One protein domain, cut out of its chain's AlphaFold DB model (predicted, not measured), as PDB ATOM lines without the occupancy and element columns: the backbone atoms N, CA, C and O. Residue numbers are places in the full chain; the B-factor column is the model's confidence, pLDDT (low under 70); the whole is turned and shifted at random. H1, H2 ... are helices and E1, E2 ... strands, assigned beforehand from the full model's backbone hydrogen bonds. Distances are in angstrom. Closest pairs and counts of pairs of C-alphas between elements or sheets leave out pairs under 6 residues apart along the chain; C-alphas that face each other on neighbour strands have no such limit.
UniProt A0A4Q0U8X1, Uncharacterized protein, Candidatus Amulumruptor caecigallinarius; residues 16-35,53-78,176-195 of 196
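What this domain is: This is residues 16 to 35, 53 to 78 and 176 to 195 of the 196 residues of an uncharacterized protein of Candidatus Amulumruptor caecigallinarius (UniProt A0A4Q0U8X1). What is the main picture? The long helix H2 runs along one side; H1 crosses it about perpendicular, and a small ribbon of two strands, E1 and E2, sits near H2 beside the beginning of H1. The short helices H3 and H4 follow E2 at the end of the printed part. What is it made of, and how large is it? The printed part has 66 residues, with four named helices and two named strands in the order E1, H1, H2, E2, H3, H4; the sheet, in the order E1 - E2, is antiparallel, and the class is mostly helix. It is compact, with a radius of gyration of the C-alphas of 11.3 A and spans of 33 by 24 by 18 A.

Where its parts are: Where do the first elements lie? E1 is residues 16 to 18, beginning with C-alpha 16 at (26.031, -16.999, -26.094). H1 is residues 20 to 30, 15.2 A from first to last C-alpha. Where is the longest helix? H2 is residues 53 to 71, 26.6 A long, from C-alpha 53 at (34.343, 6.392, -23.464). What follows? E2 is residues 179 to 182, 10.0 A long, and H3 is residues 183 to 188, 9.8 A long. H4 is residues 191 to 194, with C-alpha 194 at (41.677, -0.105, -26.475).

How they stand to each other: How do the strands pair? E1 and E2 are antiparallel neighbours at 158 degrees, with N 16 and O 181 at 2.8 A and N 179 and O 18 at 2.9 A, both within hydrogen-bond range. How does H1 stand to the other helices? H1 and H2 touch, about perpendicular at 87 degrees, through residues 57 to 61 of H2 alone; their closest C-alphas are those of Leu 24 and Thr 58, 6.8 A apart. H1 and H3 are close but not clearly touching, with the C-alphas of Met 30 and Leu 186 closest at 7.9 A, at a steep tilt of 55 degrees, the same way. What else does H2 meet? H2 and H4 only just touch, with 3 pairs of C-alphas within 8 A, the closest those of Lys 60 and Asp 193 at 7.0 A, and through residues 57 to 60 of H2 alone. H2 and H3 are only just apart, their closest C-alphas 8.2 A from each other. What do the helix backbones show? In H1 and H2 every O i to N i+4 pair is within hydrogen-bond range; in H3 0 of 2 are, but 3 of 3 O i to N i+3 pairs are, and H4 is too short for an i+4 pair.

The domain as a whole: Where is the chain cut? Residues 36 to 52 are not printed, with 14.8 A between C-alphas 35 and 53, and residues 79 to 175 are not printed, with 14.3 A between C-alphas 78 and 176. Of the links that are printed whole, E1 to H1, E2 to H3 and H3 to H4 are tight. Where is confidence low? The mean pLDDT of the printed part is 84.2, and residues 32 to 35 and 191 to 195 are under 70.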
ATOM      1  N   LEU A  16      26.569 -18.097 -26.875       90.38
ATOM      2  CA  LEU A  16      26.031 -16.999 -26.094       90.38
ATOM      3  C   LEU A  16      25.305 -16.036 -27.026       90.38
ATOM      4  O   LEU A  16      25.754 -15.764 -28.137       90.38
ATOM      5  N   ARG A  17      24.188 -15.491 -26.546       92.44
ATOM      6  CA  ARG A  17      23.445 -14.420 -27.210       92.44
ATOM      7  C   ARG A  17      23.411 -13.222 -26.282       92.44
ATOM      8  O   ARG A  17      22.814 -13.302 -25.212       92.44
ATOM      9  N   LEU A  18      24.067 -12.140 -26.681       90.94
ATOM     10  CA  LEU A  18      24.196 -10.931 -25.879       90.94
ATOM     11  C   LEU A  18      23.531  -9.756 -26.588       90.94
ATOM     12  O   LEU A  18      23.760  -9.495 -27.772       90.94
ATOM     13  N   THR A  19      22.731  -9.004 -25.840       94.00
ATOM     14  CA  THR A  19      22.278  -7.678 -26.268       94.00
ATOM     15  C   THR A  19      23.454  -6.691 -26.279       94.00
ATOM     16  O   THR A  19      24.462  -6.918 -25.601       94.00
ATOM     17  N   PRO A  20      23.346  -5.542 -26.975       91.31
ATOM     18  CA  PRO A  20      24.394  -4.521 -26.953       91.31
ATOM     19  C   PRO A  20      24.801  -4.072 -25.541       91.31
ATOM     20  O   PRO A  20      25.979  -3.837 -25.283       91.31
ATOM     21  N   ALA A  21      23.844  -3.984 -24.611       89.06
ATOM     22  CA  ALA A  21      24.108  -3.583 -23.230       89.06
ATOM     23  C   ALA A  21      24.873  -4.661 -22.441       89.06
ATOM     24  O   ALA A  21      25.795  -4.343 -21.689       89.06
ATOM     25  N   GLU A  22      24.520  -5.935 -22.623       91.00
ATOM     26  CA  GLU A  22      25.215  -7.056 -21.981       91.00
ATOM     27  C   GLU A  22      26.624  -7.231 -22.543       91.00
ATOM     28  O   GLU A  22      27.569  -7.412 -21.774       91.00
ATOM     29  N   MET A  23      26.785  -7.098 -23.861       90.62
ATOM     30  CA  MET A  23      28.094  -7.161 -24.505       90.62
ATOM     31  C   MET A  23      28.996  -6.007 -24.049       90.62
ATOM     32  O   MET A  23      30.159  -6.236 -23.728       90.62
ATOM     33  N   LEU A  24      28.463  -4.786 -23.920       89.69
ATOM     34  CA  LEU A  24      29.223  -3.650 -23.389       89.69
ATOM     35  C   LEU A  24      29.687  -3.898 -21.945       89.69
ATOM     36  O   LEU A  24      30.819  -3.565 -21.591       89.69
ATOM     37  N   LYS A  25      28.839  -4.513 -21.113       87.56
ATOM     38  CA  LYS A  25      29.212  -4.906 -19.749       87.56
ATOM     39  C   LYS A  25      30.361  -5.920 -19.755       87.56
ATOM     40  O   LYS A  25      31.346  -5.716 -19.049       87.56
ATOM     41  N   GLN A  26      30.271  -6.968 -20.577       87.25
ATOM     42  CA  GLN A  26      31.353  -7.951 -20.732       87.25
ATOM     43  C   GLN A  26      32.643  -7.298 -21.241       87.25
ATOM     44  O   GLN A  26      33.721  -7.542 -20.706       87.25
ATOM     45  N   TRP A  27      32.537  -6.395 -22.216       87.25
ATOM     46  CA  TRP A  27      33.674  -5.661 -22.764       87.25
ATOM     47  C   TRP A  27      34.414  -4.854 -21.691       87.25
ATOM     48  O   TRP A  27      35.641  -4.899 -21.615       87.25
ATOM     49  N   ARG A  28      33.686  -4.142 -20.820       84.06
ATOM     50  CA  ARG A  28      34.276  -3.366 -19.713       84.06
ATOM     51  C   ARG A  28      34.968  -4.249 -18.678       84.06
ATOM     52  O   ARG A  28      36.061  -3.899 -18.233       84.06
ATOM     53  N   LEU A  29      34.356  -5.383 -18.332       83.81
ATOM     54  CA  LEU A  29      34.941  -6.375 -17.428       83.81
ATOM     55  C   LEU A  29      36.271  -6.906 -17.980       83.81
ATOM     56  O   LEU A  29      37.285  -6.881 -17.287       83.81
ATOM     57  N   MET A  30      36.283  -7.316 -19.250       81.69
ATOM     58  CA  MET A  30      37.458  -7.918 -19.892       81.69
ATOM     59  C   MET A  30      38.580  -6.913 -20.165       81.69
ATOM     60  O   MET A  30      39.757  -7.264 -20.135       81.69
ATOM     61  N   THR A  31      38.239  -5.644 -20.389       76.69
ATOM     62  CA  THR A  31      39.222  -4.575 -20.624       76.69
ATOM     63  C   THR A  31      39.673  -3.854 -19.348       76.69
ATOM     64  O   THR A  31      40.404  -2.866 -19.437       76.69
ATOM     65  N   LEU A  32      39.290  -4.363 -18.166       68.19
ATOM     66  CA  LEU A  32      39.634  -3.816 -16.844       68.19
ATOM     67  C   LEU A  32      39.196  -2.353 -16.651       68.19
ATOM     68  O   LEU A  32      39.820  -1.596 -15.906       68.19
ATOM     69  N   LEU A  33      38.123  -1.943 -17.333       62.38
ATOM     70  CA  LEU A  33      37.533  -0.611 -17.186       62.38
ATOM     71  C   LEU A  33      36.577  -0.526 -15.990       62.38
ATOM     72  O   LEU A  33      36.264   0.577 -15.545       62.38
ATOM     73  N   GLU A  34      36.137  -1.662 -15.442       55.62
ATOM     74  CA  GLU A  34      35.467  -1.685 -14.142       55.62
ATOM     75  C   GLU A  34      36.506  -1.675 -13.006       55.62
ATOM     76  O   GLU A  34      37.376  -2.552 -12.954       55.62
ATOM     77  N   PRO A  35      36.445  -0.711 -12.068       51.69
ATOM     78  CA  PRO A  35      37.287  -0.759 -10.889       51.69
ATOM     79  C   PRO A  35      36.871  -1.951 -10.022       51.69
ATOM     80  O   PRO A  35      35.737  -2.019  -9.550       51.69
ATOM     81  N   ALA A  53      33.748   7.704 -23.689       75.38
ATOM     82  CA  ALA A  53      34.343   6.392 -23.464       75.38
ATOM     83  C   ALA A  53      33.399   5.258 -23.892       75.38
ATOM     84  O   ALA A  53      33.857   4.241 -24.417       75.38
ATOM     85  N   ASP A  54      32.090   5.454 -23.730       79.12
ATOM     86  CA  ASP A  54      31.065   4.478 -24.097       79.12
ATOM     87  C   ASP A  54      30.916   4.377 -25.613       79.12
ATOM     88  O   ASP A  54      30.858   3.268 -26.155       79.12
ATOM     89  N   GLY A  55      30.947   5.514 -26.309       83.19
ATOM     90  CA  GLY A  55      30.996   5.561 -27.768       83.19
ATOM     91  C   GLY A  55      32.223   4.837 -28.327       83.19
ATOM     92  O   GLY A  55      32.098   4.016 -29.240       83.19
ATOM     93  N   ILE A  56      33.401   5.058 -27.734       83.75
ATOM     94  CA  ILE A  56      34.639   4.372 -28.137       83.75
ATOM     95  C   ILE A  56      34.550   2.862 -27.886       83.75
ATOM     96  O   ILE A  56      34.890   2.078 -28.777       83.75
ATOM     97  N   CYS A  57      34.081   2.438 -26.709       84.75
ATOM     98  CA  CYS A  57      33.922   1.017 -26.392       84.75
ATOM     99  C   CYS A  57      32.942   0.343 -27.353       84.75
ATOM    100  O   CYS A  57      33.238  -0.727 -27.875       84.75
ATOM    101  N   THR A  58      31.819   0.995 -27.652       88.88
ATOM    102  CA  THR A  58      30.801   0.466 -28.566       88.88
ATOM    103  C   THR A  58      31.352   0.291 -29.982       88.88
ATOM    104  O   THR A  58      31.138  -0.747 -30.609       88.88
ATOM    105  N   ALA A  59      32.106   1.274 -30.484       88.19
ATOM    106  CA  ALA A  59      32.728   1.195 -31.801       88.19
ATOM    107  C   ALA A  59      33.769   0.064 -31.882       88.19
ATOM    108  O   ALA A  59      33.778  -0.698 -32.850       88.19
ATOM    109  N   LYS A  60      34.614  -0.078 -30.853       88.31
ATOM    110  CA  LYS A  60      35.651  -1.121 -30.778       88.31
ATOM    111  C   LYS A  60      35.059  -2.517 -30.637       88.31
ATOM    112  O   LYS A  60      35.457  -3.415 -31.370       88.31
ATOM    113  N   MET A  61      34.054  -2.666 -29.781       90.31
ATOM    114  CA  MET A  61      33.274  -3.892 -29.626       90.31
ATOM    115  C   MET A  61      32.658  -4.328 -30.957       90.31
ATOM    116  O   MET A  61      32.793  -5.487 -31.350       90.31
ATOM    117  N   ARG A  62      32.032  -3.395 -31.689       91.75
ATOM    118  CA  ARG A  62      31.472  -3.691 -33.012       91.75
ATOM    119  C   ARG A  62      32.557  -4.117 -33.998       91.75
ATOM    120  O   ARG A  62      32.383  -5.115 -34.687       91.75
ATOM    121  N   ALA A  63      33.666  -3.384 -34.068       91.56
ATOM    122  CA  ALA A  63      34.771  -3.709 -34.968       91.56
ATOM    123  C   ALA A  63      35.371  -5.093 -34.670       91.56
ATOM    124  O   ALA A  63      35.604  -5.871 -35.595       91.56
ATOM    125  N   TRP A  64      35.562  -5.417 -33.389       92.69
ATOM    126  CA  TRP A  64      35.994  -6.738 -32.941       92.69
ATOM    127  C   TRP A  64      35.011  -7.820 -33.391       92.69
ATOM    128  O   TRP A  64      35.422  -8.769 -34.048       92.69
ATOM    129  N   TYR A  65      33.712  -7.648 -33.136       93.38
ATOM    130  CA  TYR A  65      32.720  -8.663 -33.486       93.38
ATOM    131  C   TYR A  65      32.659  -8.925 -34.992       93.38
ATOM    132  O   TYR A  65      32.692 -10.076 -35.417       93.38
ATOM    133  N   LEU A  66      32.652  -7.868 -35.812       92.69
ATOM    134  CA  LEU A  66      32.662  -8.013 -37.271       92.69
ATOM    135  C   LEU A  66      33.906  -8.763 -37.757       92.69
ATOM    136  O   LEU A  66      33.799  -9.652 -38.597       92.69
ATOM    137  N   ARG A  67      35.074  -8.470 -37.175       92.88
ATOM    138  CA  ARG A  67      36.302  -9.219 -37.461       92.88
ATOM    139  C   ARG A  67      36.169 -10.695 -37.082       92.88
ATOM    140  O   ARG A  67      36.671 -11.546 -37.818       92.88
ATOM    141  N   GLN A  68      35.507 -11.016 -35.970       92.81
ATOM    142  CA  GLN A  68      35.281 -12.406 -35.578       92.81
ATOM    143  C   GLN A  68      34.371 -13.134 -36.572       92.81
ATOM    144  O   GLN A  68      34.715 -14.241 -36.973       92.81
ATOM    145  N   LEU A  69      33.287 -12.510 -37.042       92.62
ATOM    146  CA  LEU A  69      32.430 -13.103 -38.079       92.62
ATOM    147  C   LEU A  69      33.212 -13.421 -39.366       92.62
ATOM    148  O   LEU A  69      32.981 -14.452 -40.000       92.62
ATOM    149  N   ASP A  70      34.173 -12.565 -39.718       91.25
ATOM    150  CA  ASP A  70      34.971 -12.715 -40.933       91.25
ATOM    151  C   ASP A  70      36.110 -13.753 -40.770       91.25
ATOM    152  O   ASP A  70      36.449 -14.453 -41.724       91.25
ATOM    153  N   THR A  71      36.698 -13.901 -39.572       90.00
ATOM    154  CA  THR A  71      37.977 -14.633 -39.391       90.00
ATOM    155  C   THR A  71      37.965 -15.789 -38.392       90.00
ATOM    156  O   THR A  71      38.851 -16.644 -38.455       90.00
ATOM    157  N   ALA A  72      36.999 -15.856 -37.475       89.88
ATOM    158  CA  ALA A  72      37.009 -16.868 -36.424       89.88
ATOM    159  C   ALA A  72      36.769 -18.288 -36.984       89.88
ATOM    160  O   ALA A  72      36.203 -18.463 -38.073       89.88
ATOM    161  N   PRO A  73      37.193 -19.335 -36.252       90.69
ATOM    162  CA  PRO A  73      36.800 -20.705 -36.549       90.69
ATOM    163  C   PRO A  73      35.276 -20.846 -36.583       90.69
ATOM    164  O   PRO A  73      34.583 -20.369 -35.688       90.69
ATOM    165  N   VAL A  74      34.761 -21.539 -37.600       88.94
ATOM    166  CA  VAL A  74      33.313 -21.658 -37.850       88.94
ATOM    167  C   VAL A  74      32.568 -22.300 -36.674       88.94
ATOM    168  O   VAL A  74      31.448 -21.903 -36.386       88.94
ATOM    169  N   GLY A  75      33.199 -23.230 -35.948       87.69
ATOM    170  CA  GLY A  75      32.595 -23.878 -34.776       87.69
ATOM    171  C   GLY A  75      32.327 -22.948 -33.584       87.69
ATOM    172  O   GLY A  75      31.647 -23.360 -32.655       87.69
ATOM    173  N   LEU A  76      32.838 -21.712 -33.606       90.06
ATOM    174  CA  LEU A  76      32.615 -20.708 -32.557       90.06
ATOM    175  C   LEU A  76      31.553 -19.666 -32.939       90.06
ATOM    176  O   LEU A  76      31.312 -18.721 -32.186       90.06
ATOM    177  N   LEU A  77      30.965 -19.796 -34.129       91.19
ATOM    178  CA  LEU A  77      30.028 -18.840 -34.707       91.19
ATOM    179  C   LEU A  77      28.678 -19.505 -34.967       91.19
ATOM    180  O   LEU A  77      28.581 -20.717 -35.156       91.19
ATOM    181  N   GLU A  78      27.627 -18.691 -35.025       91.12
ATOM    182  CA  GLU A  78      26.328 -19.159 -35.494       91.12
ATOM    183  C   GLU A  78      26.366 -19.376 -37.011       91.12
ATOM    184  O   GLU A  78      26.639 -18.457 -37.788       91.12
ATOM    185  N   ASP A 176      19.157  -7.681 -35.712       84.94
ATOM    186  CA  ASP A 176      18.691  -7.082 -34.459       84.94
ATOM    187  C   ASP A 176      19.816  -6.396 -33.662       84.94
ATOM    188  O   ASP A 176      19.559  -5.785 -32.624       84.94
ATOM    189  N   GLY A 177      21.060  -6.465 -34.155       84.56
ATOM    190  CA  GLY A 177      22.234  -5.918 -33.481       84.56
ATOM    191  C   GLY A 177      22.669  -6.728 -32.260       84.56
ATOM    192  O   GLY A 177      23.439  -6.216 -31.444       84.56
ATOM    193  N   THR A 178      22.170  -7.958 -32.108       91.12
ATOM    194  CA  THR A 178      22.662  -8.892 -31.095       91.12
ATOM    195  C   THR A 178      24.004  -9.490 -31.496       91.12
ATOM    196  O   THR A 178      24.407  -9.496 -32.662       91.12
ATOM    197  N   TYR A 179      24.713  -9.981 -30.488       90.62
ATOM    198  CA  TYR A 179      26.000 -10.632 -30.644       90.62
ATOM    199  C   TYR A 179      25.831 -12.112 -30.322       90.62
ATOM    200  O   TYR A 179      25.438 -12.448 -29.203       90.62
ATOM    201  N   VAL A 180      26.106 -12.978 -31.300       91.81
ATOM    202  CA  VAL A 180      25.954 -14.429 -31.162       91.81
ATOM    203  C   VAL A 180      27.270 -15.118 -31.471       91.81
ATOM    204  O   VAL A 180      27.760 -15.058 -32.596       91.81
ATOM    205  N   PHE A 181      27.860 -15.744 -30.459       91.69
ATOM    206  CA  PHE A 181      29.140 -16.433 -30.580       91.69
ATOM    207  C   PHE A 181      29.415 -17.317 -29.356       91.69
ATOM    208  O   PHE A 181      28.785 -17.157 -28.314       91.69
ATOM    209  N   ASP A 182      30.352 -18.254 -29.467       91.69
ATOM    210  CA  ASP A 182      30.758 -19.120 -28.354       91.69
ATOM    211  C   ASP A 182      31.590 -18.363 -27.299       91.69
ATOM    212  O   ASP A 182      32.446 -17.542 -27.641       91.69
ATOM    213  N   GLU A 183      31.383 -18.663 -26.013       88.00
ATOM    214  CA  GLU A 183      32.070 -18.024 -24.881       88.00
ATOM    215  C   GLU A 183      33.598 -17.975 -25.030       88.00
ATOM    216  O   GLU A 183      34.229 -17.001 -24.611       88.00
ATOM    217  N   LEU A 184      34.202 -18.961 -25.700       88.44
ATOM    218  CA  LEU A 184      35.640 -18.993 -25.967       88.44
ATOM    219  C   LEU A 184      36.152 -17.739 -26.695       88.44
ATOM    220  O   LEU A 184      37.303 -17.343 -26.490       88.44
ATOM    221  N   LEU A 185      35.321 -17.071 -27.507       88.88
ATOM    222  CA  LEU A 185      35.723 -15.828 -28.166       88.88
ATOM    223  C   LEU A 185      35.849 -14.651 -27.197       88.88
ATOM    224  O   LEU A 185      36.634 -13.751 -27.490       88.88
ATOM    225  N   LEU A 186      35.180 -14.648 -26.037       86.62
ATOM    226  CA  LEU A 186      35.354 -13.574 -25.048       86.62
ATOM    227  C   LEU A 186      36.815 -13.453 -24.607       86.62
ATOM    228  O   LEU A 186      37.317 -12.346 -24.442       86.62
ATOM    229  N   GLY A 187      37.529 -14.578 -24.499       83.00
ATOM    230  CA  GLY A 187      38.952 -14.595 -24.151       83.00
ATOM    231  C   GLY A 187      39.870 -13.947 -25.195       83.00
ATOM    232  O   GLY A 187      41.021 -13.650 -24.888       83.00
ATOM    233  N   SER A 188      39.379 -13.706 -26.416       85.38
ATOM    234  CA  SER A 188      40.129 -12.985 -27.454       85.38
ATOM    235  C   SER A 188      40.072 -11.464 -27.308       85.38
ATOM    236  O   SER A 188      40.824 -10.769 -27.986       85.38
ATOM    237  N   ILE A 189      39.191 -10.945 -26.446       84.25
ATOM    238  CA  ILE A 189      39.099  -9.515 -26.155       84.25
ATOM    239  C   ILE A 189      40.304  -9.147 -25.292       84.25
ATOM    240  O   ILE A 189      40.447  -9.630 -24.168       84.25
ATOM    241  N   THR A 190      41.174  -8.284 -25.808       74.00
ATOM    242  CA  THR A 190      42.378  -7.856 -25.091       74.00
ATOM    243  C   THR A 190      42.341  -6.363 -24.801       74.00
ATOM    244  O   THR A 190      41.715  -5.575 -25.506       74.00
ATOM    245  N   SER A 191      43.075  -5.918 -23.778       62.78
ATOM    246  CA  SER A 191      43.227  -4.482 -23.504       62.78
ATOM    247  C   SER A 191      43.945  -3.730 -24.633       62.78
ATOM    248  O   SER A 191      43.917  -2.502 -24.669       62.78
ATOM    249  N   GLU A 192      44.622  -4.433 -25.548       62.53
ATOM    250  CA  GLU A 192      45.259  -3.812 -26.713       62.53
ATOM    251  C   GLU A 192      44.240  -3.266 -27.706       62.53
ATOM    252  O   GLU A 192      44.502  -2.237 -28.328       62.53
ATOM    253  N   ASP A 193      43.044  -3.854 -27.750       58.81
ATOM    254  CA  ASP A 193      41.933  -3.373 -28.564       58.81
ATOM    255  C   ASP A 193      41.466  -1.971 -28.124       58.81
ATOM    256  O   ASP A 193      40.776  -1.282 -28.875       58.81
ATOM    257  N   LEU A 194      41.897  -1.476 -26.949       57.25
ATOM    258  CA  LEU A 194      41.677  -0.105 -26.475       57.25
ATOM    259  C   LEU A 194      42.708   0.927 -26.965       57.25
ATOM    260  O   LEU A 194      42.403   2.118 -26.882       57.25
ATOM    261  N   LYS A 195      43.842   0.538 -27.559       53.53
ATOM    262  CA  LYS A 195      44.819   1.504 -28.100       53.53
ATOM    263  C   LYS A 195      44.225   2.248 -29.315       53.53
ATOM    264  O   LYS A 195      43.482   1.658 -30.103       53.53
TER     265      LYS A 195